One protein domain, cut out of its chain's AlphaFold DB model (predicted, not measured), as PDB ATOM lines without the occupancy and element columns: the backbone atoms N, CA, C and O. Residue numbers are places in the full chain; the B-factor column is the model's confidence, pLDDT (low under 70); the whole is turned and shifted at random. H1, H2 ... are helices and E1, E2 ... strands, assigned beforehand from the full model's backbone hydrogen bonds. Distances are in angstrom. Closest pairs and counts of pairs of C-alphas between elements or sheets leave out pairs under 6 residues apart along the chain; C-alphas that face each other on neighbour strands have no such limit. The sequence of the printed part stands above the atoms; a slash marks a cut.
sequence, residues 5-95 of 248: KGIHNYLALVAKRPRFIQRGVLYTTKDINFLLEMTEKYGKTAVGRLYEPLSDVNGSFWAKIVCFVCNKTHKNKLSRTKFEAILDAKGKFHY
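This is residues 5 to 95 of the 248 residues of an uncharacterized protein of bacterium (UniProt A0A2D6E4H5). Strand E1 and helices H2 and H4 make the three sides of a small triangle, with E2 folded back beside E1 as an antiparallel hairpin. Short H3 follows at the end of H2 far from the hairpin, and H1 lies out beyond it toward one end of the longest axis, with the turn of the hairpin at the other. The printed part has 91 residues, in the order H1 H2 H3 E1 E2 H4, of the class mixed, helices and strands; residues 26 to 27 also pair, parallel, with residues 62 to 63 of E1. It is compact, with a radius of gyration of the C-alphas of 13.3 A, and spans 44 by 29 by 17 A.

Start at H1, residues 5 to 12, and look across to H3, residues 44 to 48: they are close but not clearly touching, the closest C-alphas, of Leu 11 and Ala 46, being 7.9 A apart. H2, residues 29 to 42, touches H3 with residues 35 to 39 alone, closest at the C-alphas of Thr 39 and Val 47, 5.9 A. At Thr 29 of H2 you find E1, residues 61 to 66: the closest C-alphas, of Thr 29 and Ile 65, are 5.1 A apart. E1 and E2, residues 73 to 78, form a hairpin of antiparallel neighbours, their directions at 155 degrees; look for N 63 and O 76 at 3.0 A and N 76 and O 63 at 2.8 A, both within hydrogen-bond range. H4, residues 80 to 88, comes closest to E1 at the C-alphas of Arg 80 and Phe 61, 7.0 A. H4 and H2 only just touch, with 3 pairs of C-alphas within 8 A, made by residues 32 to 36 of H2 alone; the closest are Leu 36 and Leu 87, 6.0 A. Their lines are only just about perpendicular, at 73 degrees. H1 is apart from E1, E2 and H4. In H1, H2, H3 and H4 every O i to N i+4 pair is within hydrogen-bond range.

Find C-alpha 5 at (-22.999, 26.943, -14.866), where H1 begins its 10.7 A. H2 runs 19.8 A from C-alpha 29 at (-30.885, 13.631, -2.763), and H3 measures 5.6 A. E1 is 15.8 A long and E2 14.7 A. H4 runs 12.3 A to C-alpha 88 at (-34.900, 25.556, 4.675).

The two C-alphas farthest apart, of Ala 15 and Cys 70, are 44.0 A apart. The printed part has no cut. The links from H1 to H2, 16 residues, and from H3 to E1, 12 residues, are long. Mean pLDDT of the printed part is 72.2; look for values under 70 at residues 6 to 20, 24, 43 to 59 and 91.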
ATOM      1  N   LYS A   5     -23.106  26.107 -13.660       70.12
ATOM      2  CA  LYS A   5     -22.999  26.943 -14.866       70.12
ATOM      3  C   LYS A   5     -24.347  27.558 -15.262       70.12
ATOM      4  O   LYS A   5     -24.398  28.720 -15.658       70.12
ATOM      5  N   GLY A   6     -25.443  26.811 -15.120       68.00
ATOM      6  CA  GLY A   6     -26.798  27.305 -15.368       68.00
ATOM      7  C   GLY A   6     -27.216  28.420 -14.407       68.00
ATOM      8  O   GLY A   6     -27.787  29.420 -14.844       68.00
ATOM      9  N   ILE A   7     -26.869  28.293 -13.122       67.38
ATOM     10  CA  ILE A   7     -27.189  29.289 -12.083       67.38
ATOM     11  C   ILE A   7     -26.392  30.578 -12.296       67.38
ATOM     12  O   ILE A   7     -26.973  31.662 -12.277       67.38
ATOM     13  N   HIS A   8     -25.091  30.471 -12.574       67.75
ATOM     14  CA  HIS A   8     -24.261  31.637 -12.893       67.75
ATOM     15  C   HIS A   8     -24.765  32.387 -14.126       67.75
ATOM     16  O   HIS A   8     -24.922  33.607 -14.082       67.75
ATOM     17  N   ASN A   9     -25.084  31.661 -15.201       65.31
ATOM     18  CA  ASN A   9     -25.620  32.261 -16.420       65.31
ATOM     19  C   ASN A   9     -26.952  32.985 -16.172       65.31
ATOM     20  O   ASN A   9     -27.205  34.023 -16.776       65.31
ATOM     21  N   TYR A  10     -27.800  32.470 -15.277       62.97
ATOM     22  CA  TYR A  10     -29.059  33.114 -14.898       62.97
ATOM     23  C   TYR A  10     -28.858  34.411 -14.114       62.97
ATOM     24  O   TYR A  10     -29.451  35.432 -14.466       62.97
ATOM     25  N   LEU A  11     -28.011  34.382 -13.078       64.75
ATOM     26  CA  LEU A  11     -27.712  35.567 -12.265       64.75
ATOM     27  C   LEU A  11     -27.090  36.688 -13.112       64.75
ATOM     28  O   LEU A  11     -27.357  37.859 -12.858       64.75
ATOM     29  N   ALA A  12     -26.337  36.330 -14.155       63.34
ATOM     30  CA  ALA A  12     -25.739  37.271 -15.098       63.34
ATOM     31  C   ALA A  12     -26.721  37.871 -16.134       63.34
ATOM     32  O   ALA A  12     -26.397  38.878 -16.756       63.34
ATOM     33  N   LEU A  13     -27.909  37.283 -16.355       58.88
ATOM     34  CA  LEU A  13     -28.779  37.580 -17.512       58.88
ATOM     35  C   LEU A  13     -30.254  37.828 -17.143       58.88
ATOM     36  O   LEU A  13     -31.143  37.367 -17.860       58.88
ATOM     37  N   VAL A  14     -30.559  38.561 -16.068       56.62
ATOM     38  CA  VAL A  14     -31.915  38.694 -15.466       56.62
ATOM     39  C   VAL A  14     -33.044  39.234 -16.401       56.62
ATOM     40  O   VAL A  14     -34.179  39.406 -15.972       56.62
ATOM     41  N   ALA A  15     -32.829  39.381 -17.711       52.34
ATOM     42  CA  ALA A  15     -33.877  39.574 -18.722       52.34
ATOM     43  C   ALA A  15     -34.363  38.288 -19.448       52.34
ATOM     44  O   ALA A  15     -35.470  38.296 -19.981       52.34
ATOM     45  N   LYS A  16     -33.608  37.169 -19.478       51.06
ATOM     46  CA  LYS A  16     -33.930  35.993 -20.341       51.06
ATOM     47  C   LYS A  16     -34.635  34.801 -19.660       51.06
ATOM     48  O   LYS A  16     -34.956  33.831 -20.337       51.06
ATOM     49  N   ARG A  17     -34.908  34.865 -18.348       51.72
ATOM     50  CA  ARG A  17     -35.721  33.905 -17.548       51.72
ATOM     51  C   ARG A  17     -35.590  32.388 -17.876       51.72
ATOM     52  O   ARG A  17     -36.625  31.715 -17.914       51.72
ATOM     53  N   PRO A  18     -34.402  31.779 -18.066       51.50
ATOM     54  CA  PRO A  18     -34.329  30.319 -18.009       51.50
ATOM     55  C   PRO A  18     -34.650  29.864 -16.573       51.50
ATOM     56  O   PRO A  18     -34.042  30.340 -15.617       51.50
ATOM     57  N   ARG A  19     -35.658  28.999 -16.413       61.06
ATOM     58  CA  ARG A  19     -36.146  28.481 -15.120       61.06
ATOM     59  C   ARG A  19     -35.740  27.010 -15.023       61.06
ATOM     60  O   ARG A  19     -36.052  26.230 -15.917       61.06
ATOM     61  N   PHE A  20     -34.977  26.661 -13.987       64.19
ATOM     62  CA  PHE A  20     -34.235  25.394 -13.884       64.19
ATOM     63  C   PHE A  20     -34.901  24.379 -12.957       64.19
ATOM     64  O   PHE A  20     -34.666  23.176 -13.092       64.19
ATOM     65  N   ILE A  21     -35.716  24.851 -12.009       71.25
ATOM     66  CA  ILE A  21     -36.476  23.982 -11.112       71.25
ATOM     67  C   ILE A  21     -37.904  23.884 -11.657       71.25
ATOM     68  O   ILE A  21     -38.667  24.853 -11.630       71.25
ATOM     69  N   GLN A  22     -38.232  22.711 -12.188       71.31
ATOM     70  CA  GLN A  22     -39.430  22.400 -12.953       71.31
ATOM     71  C   GLN A  22     -40.325  21.439 -12.167       71.31
ATOM     72  O   GLN A  22     -39.857  20.522 -11.484       71.31
ATOM     73  N   ARG A  23     -41.642  21.632 -12.277       72.31
ATOM     74  CA  ARG A  23     -42.618  20.676 -11.734       72.31
ATOM     75  C   ARG A  23     -42.565  19.375 -12.544       72.31
ATOM     76  O   ARG A  23     -42.125  19.364 -13.687       72.31
ATOM     77  N   GLY A  24     -42.964  18.253 -11.945       68.94
ATOM     78  CA  GLY A  24     -42.935  16.943 -12.616       68.94
ATOM     79  C   GLY A  24     -41.552  16.283 -12.728       68.94
ATOM     80  O   GLY A  24     -41.485  15.071 -12.930       68.94
ATOM     81  N   VAL A  25     -40.457  17.021 -12.514       75.12
ATOM     82  CA  VAL A  25     -39.101  16.459 -12.450       75.12
ATOM     83  C   VAL A  25     -38.872  15.762 -11.109       75.12
ATOM     84  O   VAL A  25     -39.313  16.232 -10.057       75.12
ATOM     85  N   LEU A  26     -38.178  14.622 -11.157       78.75
ATOM     86  CA  LEU A  26     -37.718  13.904  -9.975       78.75
ATOM     87  C   LEU A  26     -36.356  14.442  -9.523       78.75
ATOM     88  O   LEU A  26     -35.344  14.177 -10.165       78.75
ATOM     89  N   TYR A  27     -36.337  15.121  -8.384       82.38
ATOM     90  CA  TYR A  27     -35.125  15.589  -7.723       82.38
ATOM     91  C   TYR A  27     -34.567  14.505  -6.803       82.38
ATOM     92  O   TYR A  27     -35.250  14.007  -5.907       82.38
ATOM     93  N   THR A  28     -33.328  14.092  -7.031       83.81
ATOM     94  CA  THR A  28     -32.621  13.144  -6.162       83.81
ATOM     95  C   THR A  28     -32.057  13.845  -4.926       83.81
ATOM     96  O   THR A  28     -31.939  15.067  -4.906       83.81
ATOM     97  N   THR A  29     -31.617  13.085  -3.919       79.31
ATOM     98  CA  THR A  29     -30.885  13.631  -2.763       79.31
ATOM     99  C   THR A  29     -29.694  14.490  -3.198       79.31
ATOM    100  O   THR A  29     -29.434  15.528  -2.600       79.31
ATOM    101  N   LYS A  30     -29.006  14.103  -4.281       81.44
ATOM    102  CA  LYS A  30     -27.889  14.870  -4.845       81.44
ATOM    103  C   LYS A  30     -28.349  16.218  -5.406       81.44
ATOM    104  O   LYS A  30     -27.697  17.222  -5.149       81.44
ATOM    105  N   ASP A  31     -29.470  16.246  -6.128       81.44
ATOM    106  CA  ASP A  31     -30.040  17.497  -6.646       81.44
ATOM    107  C   ASP A  31     -30.485  18.426  -5.504       81.44
ATOM    108  O   ASP A  31     -30.287  19.634  -5.582       81.44
ATOM    109  N   ILE A  32     -31.050  17.865  -4.427       79.19
ATOM    110  CA  ILE A  32     -31.442  18.627  -3.233       79.19
ATOM    111  C   ILE A  32     -30.216  19.207  -2.524       79.19
ATOM    112  O   ILE A  32     -30.208  20.399  -2.233       79.19
ATOM    113  N   ASN A  33     -29.168  18.411  -2.298       81.31
ATOM    114  CA  ASN A  33     -27.930  18.891  -1.677       81.31
ATOM    115  C   ASN A  33     -27.270  19.994  -2.510       81.31
ATOM    116  O   ASN A  33     -26.896  21.030  -1.971       81.31
ATOM    117  N   PHE A  34     -27.233  19.827  -3.832       82.25
ATOM    118  CA  PHE A  34     -26.751  20.866  -4.737       82.25
ATOM    119  C   PHE A  34     -27.564  22.167  -4.600       82.25
ATOM    120  O   PHE A  34     -27.004  23.258  -4.524       82.25
ATOM    121  N   LEU A  35     -28.895  22.084  -4.513       78.25
ATOM    122  CA  LEU A  35     -29.739  23.264  -4.294       78.25
ATOM    123  C   LEU A  35     -29.508  23.930  -2.929       78.25
ATOM    124  O   LEU A  35     -29.612  25.156  -2.841       78.25
ATOM    125  N   LEU A  36     -29.201  23.155  -1.886       76.25
ATOM    126  CA  LEU A  36     -28.841  23.679  -0.566       76.25
ATOM    127  C   LEU A  36     -27.550  24.493  -0.626       76.25
ATOM    128  O   LEU A  36     -27.551  25.644  -0.196       76.25
ATOM    129  N   GLU A  37     -26.498  23.939  -1.231       79.88
ATOM    130  CA  GLU A  37     -25.209  24.620  -1.423       79.88
ATOM    131  C   GLU A  37     -25.389  25.941  -2.181       79.88
ATOM    132  O   GLU A  37     -24.852  26.980  -1.805       79.88
ATOM    133  N   MET A  38     -26.214  25.936  -3.231       76.00
ATOM    134  CA  MET A  38     -26.503  27.145  -4.005       76.00
ATOM    135  C   MET A  38     -27.351  28.156  -3.222       76.00
ATOM    136  O   MET A  38     -27.180  29.362  -3.391       76.00
ATOM    137  N   THR A  39     -28.258  27.683  -2.361       74.50
ATOM    138  CA  THR A  39     -29.071  28.542  -1.484       74.50
ATOM    139  C   THR A  39     -28.209  29.220  -0.426       74.50
ATOM    140  O   THR A  39     -28.413  30.400  -0.151       74.50
ATOM    141  N   GLU A  40     -27.228  28.507   0.123       77.19
ATOM    142  CA  GLU A  40     -26.230  29.058   1.039       77.19
ATOM    143  C   GLU A  40     -25.320  30.073   0.332       77.19
ATOM    144  O   GLU A  40     -25.119  31.175   0.838       77.19
ATOM    145  N   LYS A  41     -24.853  29.750  -0.882       79.81
ATOM    146  CA  LYS A  41     -23.940  30.593  -1.672       79.81
ATOM    147  C   LYS A  41     -24.576  31.889  -2.194       79.81
ATOM    148  O   LYS A  41     -23.909  32.919  -2.225       79.81
ATOM    149  N   TYR A  42     -25.839  31.853  -2.632       74.56
ATOM    150  CA  TYR A  42     -26.492  32.979  -3.330       74.56
ATOM    151  C   TYR A  42     -27.737  33.537  -2.629       74.56
ATOM    152  O   TYR A  42     -28.313  34.526  -3.086       74.56
ATOM    153  N   GLY A  43     -28.175  32.917  -1.536       69.38
ATOM    154  CA  GLY A  43     -29.392  33.280  -0.819       69.38
ATOM    155  C   GLY A  43     -30.670  32.684  -1.424       69.38
ATOM    156  O   GLY A  43     -30.836  32.540  -2.642       69.38
ATOM    157  N   LYS A  44     -31.640  32.386  -0.550       67.06
ATOM    158  CA  LYS A  44     -32.924  31.754  -0.909       67.06
ATOM    159  C   LYS A  44     -33.717  32.540  -1.947       67.06
ATOM    160  O   LYS A  44     -34.339  31.944  -2.817       67.06
ATOM    161  N   THR A  45     -33.676  33.868  -1.906       65.19
ATOM    162  CA  THR A  45     -34.393  34.723  -2.863       65.19
ATOM    163  C   THR A  45     -33.832  34.595  -4.282       65.19
ATOM    164  O   THR A  45     -34.587  34.695  -5.245       65.19
ATOM    165  N   ALA A  46     -32.527  34.343  -4.428       64.44
ATOM    166  CA  ALA A  46     -31.882  34.155  -5.724       64.44
ATOM    167  C   ALA A  46     -32.221  32.780  -6.320       64.44
ATOM    168  O   ALA A  46     -32.657  32.695  -7.469       64.44
ATOM    169  N   VAL A  47     -32.129  31.720  -5.508       64.62
ATOM    170  CA  VAL A  47     -32.493  30.348  -5.908       64.62
ATOM    171  C   VAL A  47     -34.008  30.199  -6.108       64.62
ATOM    172  O   VAL A  47     -34.456  29.559  -7.053       64.62
ATOM    173  N   GLY A  48     -34.817  30.875  -5.290       61.97
ATOM    174  CA  GLY A  48     -36.280  30.948  -5.379       61.97
ATOM    175  C   GLY A  48     -36.809  31.549  -6.687       61.97
ATOM    176  O   GLY A  48     -37.940  31.270  -7.084       61.97
ATOM    177  N   ARG A  49     -35.986  32.331  -7.398       60.41
ATOM    178  CA  ARG A  49     -36.310  32.870  -8.729       60.41
ATOM    179  C   ARG A  49     -35.960  31.910  -9.879       60.41
ATOM    180  O   ARG A  49     -36.371  32.166 -11.005       60.41
ATOM    181  N   LEU A  50     -35.266  30.797  -9.604       61.78
ATOM    182  CA  LEU A  50     -34.973  29.730 -10.578       61.78
ATOM    183  C   LEU A  50     -36.170  28.791 -10.825       61.78
ATOM    184  O   LEU A  50     -36.087  27.920 -11.694       61.78
ATOM    185  N   TYR A  51     -37.259  28.940 -10.068       63.47
ATOM    186  CA  TYR A  51     -38.485  28.149 -10.201       63.47
ATOM    187  C   TYR A  51     -39.380  28.664 -11.343       63.47
ATOM    188  O   TYR A  51     -39.417  29.860 -11.643       63.47
ATOM    189  N   GLU A  52     -40.139  27.766 -11.972       61.44
ATOM    190  CA  GLU A  52     -41.203  28.113 -12.928       61.44
ATOM    191  C   GLU A  52     -42.305  29.026 -12.329       61.44
ATOM    192  O   GLU A  52     -42.495  29.054 -11.107       61.44
ATOM    193  N   PRO A  53     -43.030  29.822 -13.150       53.34
ATOM    194  CA  PRO A  53     -44.029  30.759 -12.662       53.34
ATOM    195  C   PRO A  53     -45.249  29.983 -12.150       53.34
ATOM    196  O   PRO A  53     -45.497  28.839 -12.523       53.34
ATOM    197  N   LEU A  54     -46.045  30.634 -11.308       53.34
ATOM    198  CA  LEU A  54     -47.233  30.088 -10.642       53.34
ATOM    199  C   LEU A  54     -48.391  29.695 -11.593       53.34
ATOM    200  O   LEU A  54     -49.486  29.442 -11.109       53.34
ATOM    201  N   SER A  55     -48.187  29.651 -12.915       51.59
ATOM    202  CA  SER A  55     -49.257  29.430 -13.902       51.59
ATOM    203  C   SER A  55     -49.875  28.036 -13.835       51.59
ATOM    204  O   SER A  55     -51.039  27.876 -14.178       51.59
ATOM    205  N   ASP A  56     -49.131  27.044 -13.349       54.94
ATOM    206  CA  ASP A  56     -49.711  25.791 -12.876       54.94
ATOM    207  C   ASP A  56     -49.716  25.820 -11.348       54.94
ATOM    208  O   ASP A  56     -48.735  25.463 -10.701       54.94
ATOM    209  N   VAL A  57     -50.798  26.302 -10.741       52.94
ATOM    210  CA  VAL A  57     -50.959  26.287  -9.278       52.94
ATOM    211  C   VAL A  57     -51.056  24.859  -8.715       52.94
ATOM    212  O   VAL A  57     -50.726  24.664  -7.546       52.94
ATOM    213  N   ASN A  58     -51.361  23.849  -9.544       55.12
ATOM    214  CA  ASN A  58     -51.708  22.487  -9.114       55.12
ATOM    215  C   ASN A  58     -50.609  21.427  -9.347       55.12
ATOM    216  O   ASN A  58     -50.666  20.341  -8.762       55.12
ATOM    217  N   GLY A  59     -49.580  21.712 -10.150       62.25
ATOM    218  CA  GLY A  59     -48.477  20.780 -10.405       62.25
ATOM    219  C   GLY A  59     -47.655  20.467  -9.149       62.25
ATOM    220  O   GLY A  59     -47.512  21.298  -8.255       62.25
ATOM    221  N   SER A  60     -47.074  19.274  -9.049       71.81
ATOM    222  CA  SER A  60     -46.284  18.876  -7.871       71.81
ATOM    223  C   SER A  60     -44.822  18.605  -8.207       71.81
ATOM    224  O   SER A  60     -44.492  18.168  -9.311       71.81
ATOM    225  N   PHE A  61     -43.949  18.838  -7.232       78.25
ATOM    226  CA  PHE A  61     -42.542  18.454  -7.283       78.25
ATOM    227  C   PHE A  61     -42.407  16.997  -6.860       78.25
ATOM    228  O   PHE A  61     -43.114  16.548  -5.957       78.25
ATOM    229  N   TRP A  62     -41.497  16.259  -7.483       80.25
ATOM    230  CA  TRP A  62     -41.161  14.914  -7.035       80.25
ATOM    231  C   TRP A  62     -39.750  14.909  -6.480       80.25
ATOM    232  O   TRP A  62     -38.839  15.413  -7.126       80.25
ATOM    233  N   ALA A  63     -39.545  14.321  -5.305       80.19
ATOM    234  CA  ALA A  63     -38.207  14.205  -4.739       80.19
ATOM    235  C   ALA A  63     -37.969  12.835  -4.096       80.19
ATOM    236  O   ALA A  63     -38.864  12.285  -3.454       80.19
ATOM    237  N   LYS A  64     -36.764  12.287  -4.278       83.88
ATOM    238  CA  LYS A  64     -36.226  11.141  -3.532       83.88
ATOM    239  C   LYS A  64     -35.282  11.684  -2.468       83.88
ATOM    240  O   LYS A  64     -34.207  12.153  -2.816       83.88
ATOM    241  N   ILE A  65     -35.706  11.647  -1.208       81.62
ATOM    242  CA  ILE A  65     -34.988  12.263  -0.082       81.62
ATOM    243  C   ILE A  65     -34.904  11.264   1.072       81.62
ATOM    244  O   ILE A  65     -35.819  10.460   1.268       81.62
ATOM    245  N   VAL A  66     -33.808  11.308   1.825       81.94
ATOM    246  CA  VAL A  66     -33.597  10.482   3.019       81.94
ATOM    247  C   VAL A  66     -34.403  11.046   4.192       81.94
ATOM    248  O   VAL A  66     -34.321  12.230   4.505       81.94
ATOM    249  N   CYS A  67     -35.202  10.198   4.836       83.50
ATOM    250  CA  CYS A  67     -35.936  10.555   6.042       83.50
ATOM    251  C   CYS A  67     -34.996  10.567   7.249       83.50
ATOM    252  O   CYS A  67     -34.345   9.564   7.527       83.50
ATOM    253  N   PHE A  68     -34.978  11.654   8.017       83.31
ATOM    254  CA  PHE A  68     -34.116  11.783   9.198       83.31
ATOM    255  C   PHE A  68     -34.532  10.864  10.360       83.31
ATOM    256  O   PHE A  68     -33.732  10.570  11.238       83.31
ATOM    257  N   VAL A  69     -35.782  10.391  10.358       82.62
ATOM    258  CA  VAL A  69     -36.321   9.510  11.402       82.62
ATOM    259  C   VAL A  69     -35.877   8.059  11.212       82.62
ATOM    260  O   VAL A  69     -35.402   7.429  12.148       82.62
ATOM    261  N   CYS A  70     -36.057   7.508  10.010       85.38
ATOM    262  CA  CYS A  70     -35.823   6.084   9.742       85.38
ATOM    263  C   CYS A  70     -34.605   5.819   8.847       85.38
ATOM    264  O   CYS A  70     -34.318   4.665   8.538       85.38
ATOM    265  N   ASN A  71     -33.924   6.875   8.392       84.56
ATOM    266  CA  ASN A  71     -32.775   6.845   7.486       84.56
ATOM    267  C   ASN A  71     -33.027   6.163   6.121       84.56
ATOM    268  O   ASN A  71     -32.093   5.844   5.389       84.56
ATOM    269  N   LYS A  72     -34.295   5.939   5.745       85.62
ATOM    270  CA  LYS A  72     -34.685   5.361   4.447       85.62
ATOM    271  C   LYS A  72     -34.919   6.460   3.412       85.62
ATOM    272  O   LYS A  72     -35.293   7.580   3.749       85.62
ATOM    273  N   THR A  73     -34.725   6.141   2.132       84.44
ATOM    274  CA  THR A  73     -35.039   7.063   1.027       84.44
ATOM    275  C   THR A  73     -36.510   6.944   0.640       84.44
ATOM    276  O   THR A  73     -36.977   5.857   0.312       84.44
ATOM    277  N   HIS A  74     -37.225   8.068   0.609       83.19
ATOM    278  CA  HIS A  74     -38.637   8.125   0.238       83.19
ATOM    279  C   HIS A  74     -38.840   8.961  -1.024       83.19
ATOM    280  O   HIS A  74     -38.311  10.069  -1.135       83.19
ATOM    281  N   LYS A  75     -39.646   8.446  -1.960       85.12
ATOM    282  CA  LYS A  75     -40.122   9.197  -3.127       85.12
ATOM    283  C   LYS A  75     -41.422   9.909  -2.758       85.12
ATOM    284  O   LYS A  75     -42.407   9.249  -2.450       85.12
ATOM    285  N   ASN A  76     -41.433  11.236  -2.827       78.81
ATOM    286  CA  ASN A  76     -42.560  12.055  -2.392       78.81
ATOM    287  C   ASN A  76     -43.034  13.014  -3.473       78.81
ATOM    288  O   ASN A  76     -42.221  13.605  -4.182       78.81
ATOM    289  N   LYS A  77     -44.354  13.199  -3.524       85.19
ATOM    290  CA  LYS A  77     -45.019  14.283  -4.246       85.19
ATOM    291  C   LYS A  77     -45.171  15.468  -3.285       85.19
ATOM    292  O   LYS A  77     -45.801  15.340  -2.237       85.19
ATOM    293  N   LEU A  78     -44.563  16.601  -3.611       79.69
ATOM    294  CA  LEU A  78     -44.438  17.770  -2.743       79.69
ATOM    295  C   LEU A  78     -45.095  18.990  -3.390       79.69
ATOM    296  O   LEU A  78     -44.950  19.233  -4.590       79.69
ATOM    297  N   SER A  79     -45.796  19.783  -2.580       79.50
ATOM    298  CA  SER A  79     -46.159  21.144  -2.974       79.50
ATOM    299  C   SER A  79     -44.912  22.027  -2.993       79.50
ATOM    300  O   SER A  79     -43.888  21.681  -2.399       79.50
ATOM    301  N   ARG A  80     -45.011  23.200  -3.624       76.69
ATOM    302  CA  ARG A  80     -43.941  24.205  -3.611       76.69
ATOM    303  C   ARG A  80     -43.472  24.527  -2.190       76.69
ATOM    304  O   ARG A  80     -42.291  24.401  -1.903       76.69
ATOM    305  N   THR A  81     -44.402  24.842  -1.287       78.00
ATOM    306  CA  THR A  81     -44.101  25.166   0.116       78.00
ATOM    307  C   THR A  81     -43.389  24.020   0.833       78.00
ATOM    308  O   THR A  81     -42.447  24.255   1.578       78.00
ATOM    309  N   LYS A  82     -43.799  22.765   0.587       79.31
ATOM    310  CA  LYS A  82     -43.137  21.594   1.183       79.31
ATOM    311  C   LYS A  82     -41.737  21.373   0.613       79.31
ATOM    312  O   LYS A  82     -40.850  20.980   1.356       79.31
ATOM    313  N   PHE A  83     -41.535  21.618  -0.681       80.19
ATOM    314  CA  PHE A  83     -40.218  21.531  -1.310       80.19
ATOM    315  C   PHE A  83     -39.273  22.626  -0.790       80.19
ATOM    316  O   PHE A  83     -38.143  22.333  -0.414       80.19
ATOM    317  N   GLU A  84     -39.757  23.865  -0.672       76.56
ATOM    318  CA  GLU A  84     -39.008  24.983  -0.084       76.56
ATOM    319  C   GLU A  84     -38.667  24.732   1.396       76.56
ATOM    320  O   GLU A  84     -37.530  24.958   1.798       76.56
ATOM    321  N   ALA A  85     -39.599  24.186   2.185       78.25
ATOM    322  CA  ALA A  85     -39.360  23.851   3.591       78.25
ATOM    323  C   ALA A  85     -38.261  22.790   3.780       78.25
ATOM    324  O   ALA A  85     -37.542  22.815   4.774       78.25
ATOM    325  N   ILE A  86     -38.099  21.869   2.824       77.94
ATOM    326  CA  ILE A  86     -36.995  20.898   2.845       77.94
ATOM    327  C   ILE A  86     -35.657  21.602   2.631       77.94
ATOM    328  O   ILE A  86     -34.678  21.257   3.293       77.94
ATOM    329  N   LEU A  87     -35.611  22.586   1.730       75.44
ATOM    330  CA  LEU A  87     -34.407  23.386   1.522       75.44
ATOM    331  C   LEU A  87     -34.079  24.215   2.774       75.44
ATOM    332  O   LEU A  87     -32.934  24.232   3.217       75.44
ATOM    333  N   ASP A  88     -35.085  24.812   3.419       72.75
ATOM    334  CA  ASP A  88     -34.900  25.556   4.675       72.75
ATOM    335  C   ASP A  88     -34.405  24.663   5.819       72.75
ATOM    336  O   ASP A  88     -33.539  25.051   6.602       72.75
ATOM    337  N   ALA A  89     -34.911  23.431   5.890       72.69
ATOM    338  CA  ALA A  89     -34.500  22.438   6.876       72.69
ATOM    339  C   ALA A  89     -33.135  21.791   6.561       72.69
ATOM    340  O   ALA A  89     -32.783  20.781   7.173       72.69
ATOM    341  N   LYS A  90     -32.359  22.336   5.611       72.06
ATOM    342  CA  LYS A  90     -31.065  21.787   5.167       72.06
ATOM    343  C   LYS A  90     -31.162  20.319   4.733       72.06
ATOM    344  O   LYS A  90     -30.314  19.500   5.075       72.06
ATOM    345  N   GLY A  91     -32.243  19.960   4.042       67.38
ATOM    346  CA  GLY A  91     -32.484  18.594   3.571       67.38
ATOM    347  C   GLY A  91     -32.981  17.629   4.651       67.38
ATOM    348  O   GLY A  91     -33.253  16.469   4.338       67.38
ATOM    349  N   LYS A  92     -33.157  18.082   5.904       72.12
ATOM    350  CA  LYS A  92     -33.768  17.273   6.965       72.12
ATOM    351  C   LYS A  92     -35.259  17.133   6.695       72.12
ATOM    352  O   LYS A  92     -36.052  18.032   6.963       72.12
ATOM    353  N   PHE A  93     -35.640  15.986   6.153       80.38
ATOM    354  CA  PHE A  93     -37.032  15.656   5.895       80.38
ATOM    355  C   PHE A  93     -37.513  14.594   6.880       80.38
ATOM    356  O   PHE A  93     -36.889  13.546   7.032       80.38
ATOM    357  N   HIS A  94     -38.632  14.852   7.551       82.25
ATOM    358  CA  HIS A  94     -39.282  13.872   8.413       82.25
ATOM    359  C   HIS A  94     -40.491  13.292   7.680       82.25
ATOM    360  O   HIS A  94     -41.435  14.013   7.354       82.25
ATOM    361  N   TYR A  95     -40.465  11.990   7.398       82.00
ATOM    362  CA  TYR A  95     -41.563  11.338   6.693       82.00
ATOM    363  C   TYR A  95     -42.801  11.260   7.608       82.00
ATOM    364  O   TYR A  95     -42.675  10.733   8.716       82.00
TER     365      TYR A  95